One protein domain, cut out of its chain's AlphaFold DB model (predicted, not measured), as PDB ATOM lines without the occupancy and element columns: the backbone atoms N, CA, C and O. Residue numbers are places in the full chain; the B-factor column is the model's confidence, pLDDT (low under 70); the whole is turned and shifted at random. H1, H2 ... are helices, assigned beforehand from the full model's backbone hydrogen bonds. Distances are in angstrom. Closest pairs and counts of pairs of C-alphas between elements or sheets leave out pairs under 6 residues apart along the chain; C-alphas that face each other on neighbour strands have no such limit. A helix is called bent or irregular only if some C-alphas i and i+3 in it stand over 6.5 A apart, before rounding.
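This is residues 5 to 88 of the 95 residues of an uncharacterized protein of Bacillus infantis (UniProt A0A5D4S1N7). Two helical hairpins are packed crosswise: H1 and H2 lie side by side, and H3 and H4, side by side in their turn, run across them. H3 is in the middle, with H1 and H2 packed on it on one side and H4 on the other, while H4 meets H1 only narrowly and stays away from H2. The printed part has 84 residues with four named helices, in the order H1, H2, H3, H4, and no named strand; the class is all helix. The whole is compact, with a radius of gyration of the C-alphas of 12.0 A, and its C-alphas span 34 by 28 by 23 A.

Begin at Ser 5 and go on to C-alpha 10 at (46.968, -0.989, -10.708), where H1 starts; it covers residues 10 to 26 and is 25.3 A long. It is irregular, but only just: C-alphas 22 and 25 are 6.8 A apart. Next come H2, residues 32 to 42, 15.4 A, and H3, residues 51 to 64, 20.1 A, which begins at C-alpha 51 at (37.446, -19.647, -14.086). H4, residues 67 to 88, is the longest helix at 32.1 A; find its last C-alpha, 88, at (26.856, -24.737, -8.475).

Start from the two hubs, H1 and H3, which touch three helices each. They touch each other about perpendicular, at 80 degrees, H1 with residues 16 to 23 alone; their closest C-alphas are those of Ile 20 and Ser 60, 5.1 A apart. H1 and H2 form a helical hairpin and touch, at a shallow tilt of 12 degrees, opposite ways; look at Thr 17 and Leu 39, their closest C-alphas, 6.3 A apart. H2 touches H3 about perpendicular, at 83 degrees, H3 with residues 53 to 57 alone; the closest C-alphas are those of Thr 38 and Tyr 53, 5.5 A apart. H3 and H4 form the other helical hairpin and touch, at a shallow tilt of 17 degrees, opposite ways, with the closest C-alphas, of Glu 58 and Ala 73, 4.7 A apart. H1 and H4 only just touch, with 3 pairs of C-alphas within 8 A, the closest those of Leu 15 and Ser 69 at 7.2 A. H2 and H4 are apart. In H2, H3 and H4 every O i to N i+4 pair is within hydrogen-bond range; in H1 it is 11 of 13.

The two C-alphas farthest apart are those of Pro 25 and Met 88, at 35.1 A. The printed part has no cut. The links from H1 to H2 and from H3 to H4 are tight, the one from H2 to H3 is short, and no link is long. The mean pLDDT of the printed part is 90.9; look to residues 87 to 88, which belong to H4, for the two values under 70.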
ATOM      1  N   SER A   5      34.357  -9.663 -12.084       83.75
ATOM      2  CA  SER A   5      35.366  -8.616 -12.026       83.75
ATOM      3  C   SER A   5      36.169  -8.831 -10.753       83.75
ATOM      4  O   SER A   5      35.620  -8.724  -9.658       83.75
ATOM      5  N   LEU A   6      37.462  -9.113 -10.884       84.56
ATOM      6  CA  LEU A   6      38.350  -9.119  -9.726       84.56
ATOM      7  C   LEU A   6      38.646  -7.663  -9.320       84.56
ATOM      8  O   LEU A   6      38.984  -6.860 -10.198       84.56
ATOM      9  N   PRO A   7      38.533  -7.292  -8.031       86.81
ATOM     10  CA  PRO A   7      38.873  -5.954  -7.543       86.81
ATOM     11  C   PRO A   7      40.395  -5.757  -7.469       86.81
ATOM     12  O   PRO A   7      40.966  -5.640  -6.391       86.81
ATOM     13  N   LEU A   8      41.055  -5.744  -8.627       88.94
ATOM     14  CA  LEU A   8      42.506  -5.608  -8.739       88.94
ATOM     15  C   LEU A   8      42.914  -4.138  -8.807       88.94
ATOM     16  O   LEU A   8      42.407  -3.380  -9.644       88.94
ATOM     17  N   ASN A   9      43.887  -3.750  -7.990       91.62
ATOM     18  CA  ASN A   9      44.526  -2.444  -8.092       91.62
ATOM     19  C   ASN A   9      45.533  -2.397  -9.263       91.62
ATOM     20  O   ASN A   9      45.856  -3.405  -9.897       91.62
ATOM     21  N   VAL A  10      46.044  -1.200  -9.574       91.25
ATOM     22  CA  VAL A  10      46.968  -0.989 -10.708       91.25
ATOM     23  C   VAL A  10      48.250  -1.818 -10.570       91.25
ATOM     24  O   VAL A  10      48.730  -2.378 -11.555       91.25
ATOM     25  N   ARG A  11      48.794  -1.935  -9.353       93.19
ATOM     26  CA  ARG A  11      50.014  -2.706  -9.083       93.19
ATOM     27  C   ARG A  11      49.789  -4.195  -9.343       93.19
ATOM     28  O   ARG A  11      50.589  -4.802 -10.047       93.19
ATOM     29  N   GLU A  12      48.689  -4.755  -8.856       93.94
ATOM     30  CA  GLU A  12      48.321  -6.161  -9.070       93.94
ATOM     31  C   GLU A  12      48.088  -6.461 -10.553       93.94
ATOM     32  O   GLU A  12      48.611  -7.446 -11.071       93.94
ATOM     33  N   LYS A  13      47.377  -5.581 -11.273       93.00
ATOM     34  CA  LYS A  13      47.195  -5.715 -12.729       93.00
ATOM     35  C   LYS A  13      48.531  -5.744 -13.475       93.00
ATOM     36  O   LYS A  13      48.723  -6.586 -14.354       93.00
ATOM     37  N   ASN A  14      49.458  -4.853 -13.122       93.75
ATOM     38  CA  ASN A  14      50.789  -4.817 -13.729       93.75
ATOM     39  C   ASN A  14      51.583  -6.086 -13.409       93.75
ATOM     40  O   ASN A  14      52.207  -6.668 -14.295       93.75
ATOM     41  N   LEU A  15      51.519  -6.544 -12.159       95.25
ATOM     42  CA  LEU A  15      52.203  -7.747 -11.713       95.25
ATOM     43  C   LEU A  15      51.701  -8.992 -12.465       95.25
ATOM     44  O   LEU A  15      52.520  -9.774 -12.949       95.25
ATOM     45  N   ILE A  16      50.382  -9.117 -12.650       95.44
ATOM     46  CA  ILE A  16      49.748 -10.177 -13.450       95.44
ATOM     47  C   ILE A  16      50.175 -10.094 -14.918       95.44
ATOM     48  O   ILE A  16      50.542 -11.106 -15.509       95.44
ATOM     49  N   THR A  17      50.140  -8.897 -15.505       95.06
ATOM     50  CA  THR A  17      50.505  -8.673 -16.915       95.06
ATOM     51  C   THR A  17      51.937  -9.133 -17.177       95.06
ATOM     52  O   THR A  17      52.166  -9.945 -18.071       95.06
ATOM     53  N   LEU A  18      52.878  -8.700 -16.332       95.12
ATOM     54  CA  LEU A  18      54.281  -9.104 -16.415       95.12
ATOM     55  C   LEU A  18      54.461 -10.611 -16.208       95.12
ATOM     56  O   LEU A  18      55.266 -11.230 -16.898       95.12
ATOM     57  N   ALA A  19      53.714 -11.211 -15.277       96.00
ATOM     58  CA  ALA A  19      53.771 -12.649 -15.045       96.00
ATOM     59  C   ALA A  19      53.328 -13.435 -16.289       96.00
ATOM     60  O   ALA A  19      54.053 -14.324 -16.730       96.00
ATOM     61  N   ILE A  20      52.198 -13.070 -16.905       95.19
ATOM     62  CA  ILE A  20      51.709 -13.724 -18.129       95.19
ATOM     63  C   ILE A  20      52.710 -13.544 -19.276       95.19
ATOM     64  O   ILE A  20      53.048 -14.515 -19.949       95.19
ATOM     65  N   GLU A  21      53.222 -12.328 -19.483       94.81
ATOM     66  CA  GLU A  21      54.204 -12.039 -20.537       94.81
ATOM     67  C   GLU A  21      55.497 -12.844 -20.358       94.81
ATOM     68  O   GLU A  21      56.013 -13.392 -21.331       94.81
ATOM     69  N   SER A  22      55.974 -12.994 -19.118       92.75
ATOM     70  CA  SER A  22      57.145 -13.823 -18.803       92.75
ATOM     71  C   SER A  22      56.892 -15.324 -18.977       92.75
ATOM     72  O   SER A  22      57.823 -16.077 -19.260       92.75
ATOM     73  N   TYR A  23      55.638 -15.759 -18.839       92.31
ATOM     74  CA  TYR A  23      55.259 -17.165 -18.917       92.31
ATOM     75  C   TYR A  23      54.977 -17.632 -20.351       92.31
ATOM     76  O   TYR A  23      55.272 -18.779 -20.685       92.31
ATOM     77  N   LEU A  24      54.477 -16.749 -21.224       91.12
ATOM     78  CA  LEU A  24      54.146 -17.056 -22.626       91.12
ATOM     79  C   LEU A  24      55.248 -17.822 -23.395       91.12
ATOM     80  O   LEU A  24      54.902 -18.798 -24.065       91.12
ATOM     81  N   PRO A  25      56.548 -17.467 -23.303       89.81
ATOM     82  CA  PRO A  25      57.618 -18.189 -24.000       89.81
ATOM     83  C   PRO A  25      57.831 -19.627 -23.508       89.81
ATOM     84  O   PRO A  25      58.406 -20.438 -24.230       89.81
ATOM     85  N   LEU A  26      57.393 -19.938 -22.285       88.19
ATOM     86  CA  LEU A  26      57.561 -21.244 -21.641       88.19
ATOM     87  C   LEU A  26      56.406 -22.208 -21.956       88.19
ATOM     88  O   LEU A  26      56.468 -23.387 -21.605       88.19
ATOM     89  N   MET A  27      55.340 -21.721 -22.596       85.31
ATOM     90  CA  MET A  27      54.120 -22.493 -22.810       85.31
ATOM     91  C   MET A  27      54.171 -23.373 -24.055       85.31
ATOM     92  O   MET A  27      54.807 -23.061 -25.065       85.31
ATOM     93  N   LYS A  28      53.397 -24.461 -24.028       86.69
ATOM     94  CA  LYS A  28      53.141 -25.257 -25.229       86.69
ATOM     95  C   LYS A  28      52.360 -24.419 -26.242       86.69
ATOM     96  O   LYS A  28      51.455 -23.665 -25.883       86.69
ATOM     97  N   LYS A  29      52.635 -24.625 -27.535       86.31
ATOM     98  CA  LYS A  29      51.956 -23.901 -28.629       86.31
ATOM     99  C   LYS A  29      50.426 -24.001 -28.579       86.31
ATOM    100  O   LYS A  29      49.750 -23.076 -29.007       86.31
ATOM    101  N   THR A  30      49.895 -25.098 -28.044       87.94
ATOM    102  CA  THR A  30      48.454 -25.348 -27.891       87.94
ATOM    103  C   THR A  30      47.798 -24.516 -26.787       87.94
ATOM    104  O   THR A  30      46.605 -24.253 -26.865       87.94
ATOM    105  N   GLU A  31      48.554 -24.094 -25.772       85.12
ATOM    106  CA  GLU A  31      48.044 -23.345 -24.611       85.12
ATOM    107  C   GLU A  31      48.269 -21.833 -24.762       85.12
ATOM    108  O   GLU A  31      47.555 -21.022 -24.181       85.12
ATOM    109  N   MET A  32      49.219 -21.431 -25.603       91.69
ATOM    110  CA  MET A  32      49.552 -20.028 -25.847       91.69
ATOM    111  C   MET A  32      48.347 -19.126 -26.217       91.69
ATOM    112  O   MET A  32      48.280 -18.017 -25.677       91.69
ATOM    113  N   PRO A  33      47.363 -19.545 -27.048       93.75
ATOM    114  CA  PRO A  33      46.237 -18.677 -27.402       93.75
ATOM    115  C   PRO A  33      45.397 -18.232 -26.200       93.75
ATOM    116  O   PRO A  33      44.998 -17.068 -26.129       93.75
ATOM    117  N   ILE A  34      45.150 -19.120 -25.227       92.88
ATOM    118  CA  ILE A  34      44.319 -18.759 -24.070       92.88
ATOM    119  C   ILE A  34      45.047 -17.783 -23.135       92.88
ATOM    120  O   ILE A  34      44.435 -16.848 -22.616       92.88
ATOM    121  N   PHE A  35      46.369 -17.900 -22.998       94.25
ATOM    122  CA  PHE A  35      47.167 -16.945 -22.224       94.25
ATOM    123  C   PHE A  35      47.271 -15.582 -22.915       94.25
ATOM    124  O   PHE A  35      47.168 -14.552 -22.250       94.25
ATOM    125  N   GLN A  36      47.366 -15.540 -24.248       94.31
ATOM    126  CA  GLN A  36      47.309 -14.283 -25.004       94.31
ATOM    127  C   GLN A  36      45.952 -13.579 -24.859       94.31
ATOM    128  O   GLN A  36      45.896 -12.359 -24.682       94.31
ATOM    129  N   LEU A  37      44.849 -14.334 -24.879       94.19
ATOM    130  CA  LEU A  37      43.513 -13.791 -24.612       94.19
ATOM    131  C   LEU A  37      43.380 -13.289 -23.169       94.19
ATOM    132  O   LEU A  37      42.828 -12.209 -22.952       94.19
ATOM    133  N   THR A  38      43.934 -14.025 -22.201       94.88
ATOM    134  CA  THR A  38      44.004 -13.598 -20.794       94.88
ATOM    135  C   THR A  38      44.734 -12.261 -20.676       94.88
ATOM    136  O   THR A  38      44.218 -11.326 -20.068       94.88
ATOM    137  N   LEU A  39      45.894 -12.129 -21.324       94.69
ATOM    138  CA  LEU A  39      46.678 -10.895 -21.335       94.69
ATOM    139  C   LEU A  39      45.893  -9.720 -21.929       94.69
ATOM    140  O   LEU A  39      45.910  -8.622 -21.375       94.69
ATOM    141  N   LYS A  40      45.182  -9.943 -23.042       93.81
ATOM    142  CA  LYS A  40      44.335  -8.915 -23.660       93.81
ATOM    143  C   LYS A  40      43.238  -8.452 -22.700       93.81
ATOM    144  O   LYS A  40      43.057  -7.248 -22.546       93.81
ATOM    145  N   LYS A  41      42.564  -9.387 -22.023       91.75
ATOM    146  CA  LYS A  41      41.537  -9.075 -21.017       91.75
ATOM    147  C   LYS A  41      42.093  -8.266 -19.855       91.75
ATOM    148  O   LYS A  41      41.470  -7.301 -19.441       91.75
ATOM    149  N   MET A  42      43.281  -8.605 -19.359       91.50
ATOM    150  CA  MET A  42      43.912  -7.882 -18.248       91.50
ATOM    151  C   MET A  42      44.232  -6.413 -18.562       91.50
ATOM    152  O   MET A  42      44.341  -5.607 -17.637       91.50
ATOM    153  N   LYS A  43      44.332  -6.054 -19.851       87.88
ATOM    154  CA  LYS A  43      44.524  -4.674 -20.325       87.88
ATOM    155  C   LYS A  43      43.214  -3.875 -20.411       87.88
ATOM    156  O   LYS A  43      43.260  -2.672 -20.646       87.88
ATOM    157  N   GLU A  44      42.058  -4.510 -20.215       88.75
ATOM    158  CA  GLU A  44      40.767  -3.823 -20.142       88.75
ATOM    159  C   GLU A  44      40.650  -3.015 -18.836       88.75
ATOM    160  O   GLU A  44      41.203  -3.367 -17.784       88.75
ATOM    161  N   GLU A  45      39.888  -1.917 -18.875       82.56
ATOM    162  CA  GLU A  45      39.657  -1.070 -17.697       82.56
ATOM    163  C   GLU A  45      39.029  -1.879 -16.549       82.56
ATOM    164  O   GLU A  45      39.446  -1.776 -15.390       82.56
ATOM    165  N   ARG A  46      38.090  -2.770 -16.889       81.25
ATOM    166  CA  ARG A  46      37.390  -3.666 -15.962       81.25
ATOM    167  C   ARG A  46      37.445  -5.106 -16.483       81.25
ATOM    168  O   ARG A  46      36.525  -5.527 -17.181       81.25
ATOM    169  N   PRO A  47      38.522  -5.854 -16.186       85.12
ATOM    170  CA  PRO A  47      38.685  -7.205 -16.697       85.12
ATOM    171  C   PRO A  47      37.633  -8.134 -16.086       85.12
ATOM    172  O   PRO A  47      37.620  -8.377 -14.879       85.12
ATOM    173  N   LEU A  48      36.770  -8.684 -16.938       87.75
ATOM    174  CA  LEU A  48      35.874  -9.780 -16.575       87.75
ATOM    175  C   LEU A  48      36.570 -11.107 -16.859       87.75
ATOM    176  O   LEU A  48      36.816 -11.454 -18.024       87.75
ATOM    177  N   LEU A  49      36.868 -11.843 -15.788       90.19
ATOM    178  CA  LEU A  49      37.569 -13.120 -15.835       90.19
ATOM    179  C   LEU A  49      36.626 -14.238 -15.382       90.19
ATOM    180  O   LEU A  49      35.969 -14.142 -14.348       90.19
ATOM    181  N   ASP A  50      36.557 -15.303 -16.169       89.38
ATOM    182  CA  ASP A  50      35.934 -16.562 -15.773       89.38
ATOM    183  C   ASP A  50      36.984 -17.492 -15.144       89.38
ATOM    184  O   ASP A  50      38.169 -17.156 -15.040       89.38
ATOM    185  N   GLY A  51      36.557 -18.687 -14.735       89.06
ATOM    186  CA  GLY A  51      37.446 -19.647 -14.086       89.06
ATOM    187  C   GLY A  51      38.650 -20.078 -14.934       89.06
ATOM    188  O   GLY A  51      39.686 -20.417 -14.365       89.06
ATOM    189  N   MET A  52      38.549 -20.038 -16.267       91.50
ATOM    190  CA  MET A  52      39.651 -20.389 -17.162       91.50
ATOM    191  C   MET A  52      40.697 -19.273 -17.185       91.50
ATOM    192  O   MET A  52      41.878 -19.543 -16.968       91.50
ATOM    193  N   TYR A  53      40.278 -18.016 -17.360       93.69
ATOM    194  CA  TYR A  53      41.208 -16.882 -17.317       93.69
ATOM    195  C   TYR A  53      41.869 -16.733 -15.942       93.69
ATOM    196  O   TYR A  53      43.068 -16.473 -15.860       93.69
ATOM    197  N   MET A  54      41.122 -16.958 -14.856       94.50
ATOM    198  CA  MET A  54      41.686 -16.962 -13.500       94.50
ATOM    199  C   MET A  54      42.765 -18.023 -13.329       94.50
ATOM    200  O   MET A  54      43.798 -17.744 -12.729       94.50
ATOM    201  N   ARG A  55      42.558 -19.219 -13.892       93.81
ATOM    202  CA  ARG A  55      43.558 -20.288 -13.847       93.81
ATOM    203  C   ARG A  55      44.828 -19.906 -14.607       93.81
ATOM    204  O   ARG A  55      45.922 -20.167 -14.117       93.81
ATOM    205  N   CYS A  56      44.698 -19.249 -15.761       94.69
ATOM    206  CA  CYS A  56      45.847 -18.726 -16.502       94.69
ATOM    207  C   CYS A  56      46.633 -17.686 -15.688       94.69
ATOM    208  O   CYS A  56      47.865 -17.720 -15.665       94.69
ATOM    209  N   VAL A  57      45.935 -16.783 -14.990       95.31
ATOM    210  CA  VAL A  57      46.572 -15.798 -14.105       95.31
ATOM    211  C   VAL A  57      47.306 -16.490 -12.954       95.31
ATOM    212  O   VAL A  57      48.498 -16.256 -12.776       95.31
ATOM    213  N   GLU A  58      46.625 -17.377 -12.225       95.25
ATOM    214  CA  GLU A  58      47.181 -18.159 -11.112       95.25
ATOM    215  C   GLU A  58      48.475 -18.873 -11.529       95.25
ATOM    216  O   GLU A  58      49.517 -18.717 -10.899       95.25
ATOM    217  N   GLN A  59      48.439 -19.592 -12.650       95.19
ATOM    218  CA  GLN A  59      49.577 -20.371 -13.124       95.19
ATOM    219  C   GLN A  59      50.766 -19.497 -13.549       95.19
ATOM    220  O   GLN A  59      51.920 -19.852 -13.291       95.19
ATOM    221  N   SER A  60      50.494 -18.336 -14.153       95.69
ATOM    222  CA  SER A  60      51.541 -17.377 -14.526       95.69
ATOM    223  C   SER A  60      52.230 -16.795 -13.287       95.69
ATOM    224  O   SER A  60      53.456 -16.718 -13.234       95.69
ATOM    225  N   LEU A  61      51.447 -16.427 -12.267       96.44
ATOM    226  CA  LEU A  61      51.946 -15.881 -11.003       96.44
ATOM    227  C   LEU A  61      52.761 -16.908 -10.210       96.44
ATOM    228  O   LEU A  61      53.861 -16.603  -9.751       96.44
ATOM    229  N   THR A  62      52.261 -18.141 -10.105       95.19
ATOM    230  CA  THR A  62      52.964 -19.237  -9.426       95.19
ATOM    231  C   THR A  62      54.294 -19.559 -10.097       95.19
ATOM    232  O   THR A  62      55.282 -19.802  -9.411       95.19
ATOM    233  N   THR A  63      54.354 -19.503 -11.432       92.75
ATOM    234  CA  THR A  63      55.607 -19.735 -12.168       92.75
ATOM    235  C   THR A  63      56.632 -18.625 -11.931       92.75
ATOM    236  O   THR A  63      57.829 -18.899 -11.886       92.75
ATOM    237  N   LYS A  64      56.181 -17.377 -11.751       91.94
ATOM    238  CA  LYS A  64      57.067 -16.248 -11.440       91.94
ATOM    239  C   LYS A  64      57.737 -16.401 -10.069       91.94
ATOM    240  O   LYS A  64      58.898 -16.037  -9.917       91.94
ATOM    241  N   GLY A  65      57.021 -16.969  -9.098       89.44
ATOM    242  CA  GLY A  65      57.592 -17.513  -7.862       89.44
ATOM    243  C   GLY A  65      58.053 -16.501  -6.806       89.44
ATOM    244  O   GLY A  65      58.468 -16.918  -5.727       89.44
ATOM    245  N   ASP A  66      57.979 -15.192  -7.064       93.94
ATOM    246  CA  ASP A  66      58.259 -14.191  -6.031       93.94
ATOM    247  C   ASP A  66      57.132 -14.147  -4.970       93.94
ATOM    248  O   ASP A  66      55.979 -14.457  -5.289       93.94
ATOM    249  N   PRO A  67      57.430 -13.777  -3.706       95.38
ATOM    250  CA  PRO A  67      56.457 -13.858  -2.614       95.38
ATOM    251  C   PRO A  67      55.159 -13.085  -2.869       95.38
ATOM    252  O   PRO A  67      54.081 -13.559  -2.516       95.38
ATOM    253  N   GLU A  68      55.249 -11.917  -3.507       93.88
ATOM    254  CA  GLU A  68      54.083 -11.090  -3.816       93.88
ATOM    255  C   GLU A  68      53.200 -11.766  -4.872       93.88
ATOM    256  O   GLU A  68      51.984 -11.868  -4.691       93.88
ATOM    257  N   SER A  69      53.810 -12.300  -5.934       94.25
ATOM    258  CA  SER A  69      53.103 -13.074  -6.957       94.25
ATOM    259  C   SER A  69      52.418 -14.312  -6.377       94.25
ATOM    260  O   SER A  69      51.268 -14.580  -6.718       94.25
ATOM    261  N   LEU A  70      53.077 -15.042  -5.472       95.25
ATOM    262  CA  LEU A  70      52.504 -16.229  -4.826       95.25
ATOM    263  C   LEU A  70      51.312 -15.886  -3.922       95.25
ATOM    264  O   LEU A  70      50.300 -16.589  -3.948       95.25
ATOM    265  N   MET A  71      51.393 -14.789  -3.163       95.69
ATOM    266  CA  MET A  71      50.268 -14.312  -2.352       95.69
ATOM    267  C   MET A  71      49.065 -13.940  -3.221       95.69
ATOM    268  O   MET A  71      47.933 -14.325  -2.916       95.69
ATOM    269  N   LEU A  72      49.307 -13.230  -4.327       96.00
ATOM    270  CA  LEU A  72      48.249 -12.858  -5.260       96.00
ATOM    271  C   LEU A  72      47.648 -14.090  -5.956       96.00
ATOM    272  O   LEU A  72      46.431 -14.163  -6.110       96.00
ATOM    273  N   ALA A  73      48.469 -15.082  -6.319       96.56
ATOM    274  CA  ALA A  73      48.006 -16.340  -6.904       96.56
ATOM    275  C   ALA A  73      47.041 -17.079  -5.966       96.56
ATOM    276  O   ALA A  73      45.949 -17.458  -6.388       96.56
ATOM    277  N   ALA A  74      47.405 -17.211  -4.686       96.38
ATOM    278  CA  ALA A  74      46.574 -17.871  -3.681       96.38
ATOM    279  C   ALA A  74      45.231 -17.150  -3.476       96.38
ATOM    280  O   ALA A  74      44.182 -17.787  -3.371       96.38
ATOM    281  N   TRP A  75      45.235 -15.813  -3.465       95.75
ATOM    282  CA  TRP A  75      43.995 -15.042  -3.370       95.75
ATOM    283  C   TRP A  75      43.106 -15.221  -4.613       95.75
ATOM    284  O   TRP A  75      41.901 -15.440  -4.479       95.75
ATOM    285  N   ILE A  76      43.678 -15.204  -5.823       94.50
ATOM    286  CA  ILE A  76      42.929 -15.432  -7.074       94.50
ATOM    287  C   ILE A  76      42.345 -16.848  -7.127       94.50
ATOM    288  O   ILE A  76      41.204 -17.022  -7.559       94.50
ATOM    289  N   GLU A  77      43.080 -17.853  -6.654       94.75
ATOM    290  CA  GLU A  77      42.570 -19.218  -6.533       94.75
ATOM    291  C   GLU A  77      41.335 -19.274  -5.621       94.75
ATOM    292  O   GLU A  77      40.321 -19.870  -5.994       94.75
ATOM    293  N   GLN A  78      41.368 -18.595  -4.469       93.19
ATOM    294  CA  GLN A  78      40.206 -18.508  -3.580       93.19
ATOM    295  C   GLN A  78      39.002 -17.863  -4.276       93.19
ATOM    296  O   GLN A  78      37.893 -18.393  -4.187       93.19
ATOM    297  N   GLN A  79      39.210 -16.765  -5.015       91.19
ATOM    298  CA  GLN A  79      38.141 -16.120  -5.790       91.19
ATOM    299  C   GLN A  79      37.565 -17.065  -6.857       91.19
ATOM    300  O   GLN A  79      36.348 -17.148  -7.028       91.19
ATOM    301  N   ARG A  80      38.422 -17.840  -7.534       91.50
ATOM    302  CA  ARG A  80      38.013 -18.841  -8.528       91.50
ATOM    303  C   ARG A  80      37.164 -19.950  -7.905       91.50
ATOM    304  O   ARG A  80      36.138 -20.310  -8.480       91.50
ATOM    305  N   ILE A  81      37.567 -20.483  -6.750       89.19
ATOM    306  CA  ILE A  81      36.829 -21.534  -6.029       89.19
ATOM    307  C   ILE A  81      35.460 -21.010  -5.584       89.19
ATOM    308  O   ILE A  81      34.442 -21.657  -5.827       89.19
ATOM    309  N   GLN A  82      35.415 -19.810  -4.995       87.38
ATOM    310  CA  GLN A  82      34.161 -19.169  -4.590       87.38
ATOM    311  C   GLN A  82      33.221 -18.969  -5.780       87.38
ATOM    312  O   GLN A  82      32.038 -19.295  -5.694       87.38
ATOM    313  N   PHE A  83      33.753 -18.499  -6.910       83.44
ATOM    314  CA  PHE A  83      32.991 -18.339  -8.142       83.44
ATOM    315  C   PHE A  83      32.417 -19.672  -8.654       83.44
ATOM    316  O   PHE A  83      31.237 -19.752  -8.997       83.44
ATOM    317  N   GLN A  84      33.225 -20.735  -8.664       80.75
ATOM    318  CA  GLN A  84      32.784 -22.071  -9.075       80.75
ATOM    319  C   GLN A  84      31.683 -22.619  -8.156       80.75
ATOM    320  O   GLN A  84      30.689 -23.146  -8.647       80.75
ATOM    321  N   HIS A  85      31.814 -22.444  -6.839       82.25
ATOM    322  CA  HIS A  85      30.799 -22.879  -5.874       82.25
ATOM    323  C   HIS A  85      29.497 -22.076  -5.995       82.25
ATOM    324  O   HIS A  85      28.411 -22.652  -5.944       82.25
ATOM    325  N   ALA A  86      29.585 -20.758  -6.196       78.69
ATOM    326  CA  ALA A  86      28.410 -19.912  -6.403       78.69
ATOM    327  C   ALA A  86      27.623 -20.327  -7.657       78.69
ATOM    328  O   ALA A  86      26.395 -20.342  -7.637       78.69
ATOM    329  N   ALA A  87      28.321 -20.726  -8.725       69.62
ATOM    330  CA  ALA A  87      27.688 -21.245  -9.934       69.62
ATOM    331  C   ALA A  87      26.974 -22.594  -9.710       69.62
ATOM    332  O   ALA A  87      25.952 -22.847 -10.341       69.62
ATOM    333  N   MET A  88      27.479 -23.445  -8.809       67.81
ATOM    334  CA  MET A  88      26.856 -24.737  -8.475       67.81
ATOM    335  C   MET A  88      25.602 -24.598  -7.602       67.81
ATOM    336  O   MET A  88      24.704 -25.428  -7.698       67.81
TER     337      MET A  88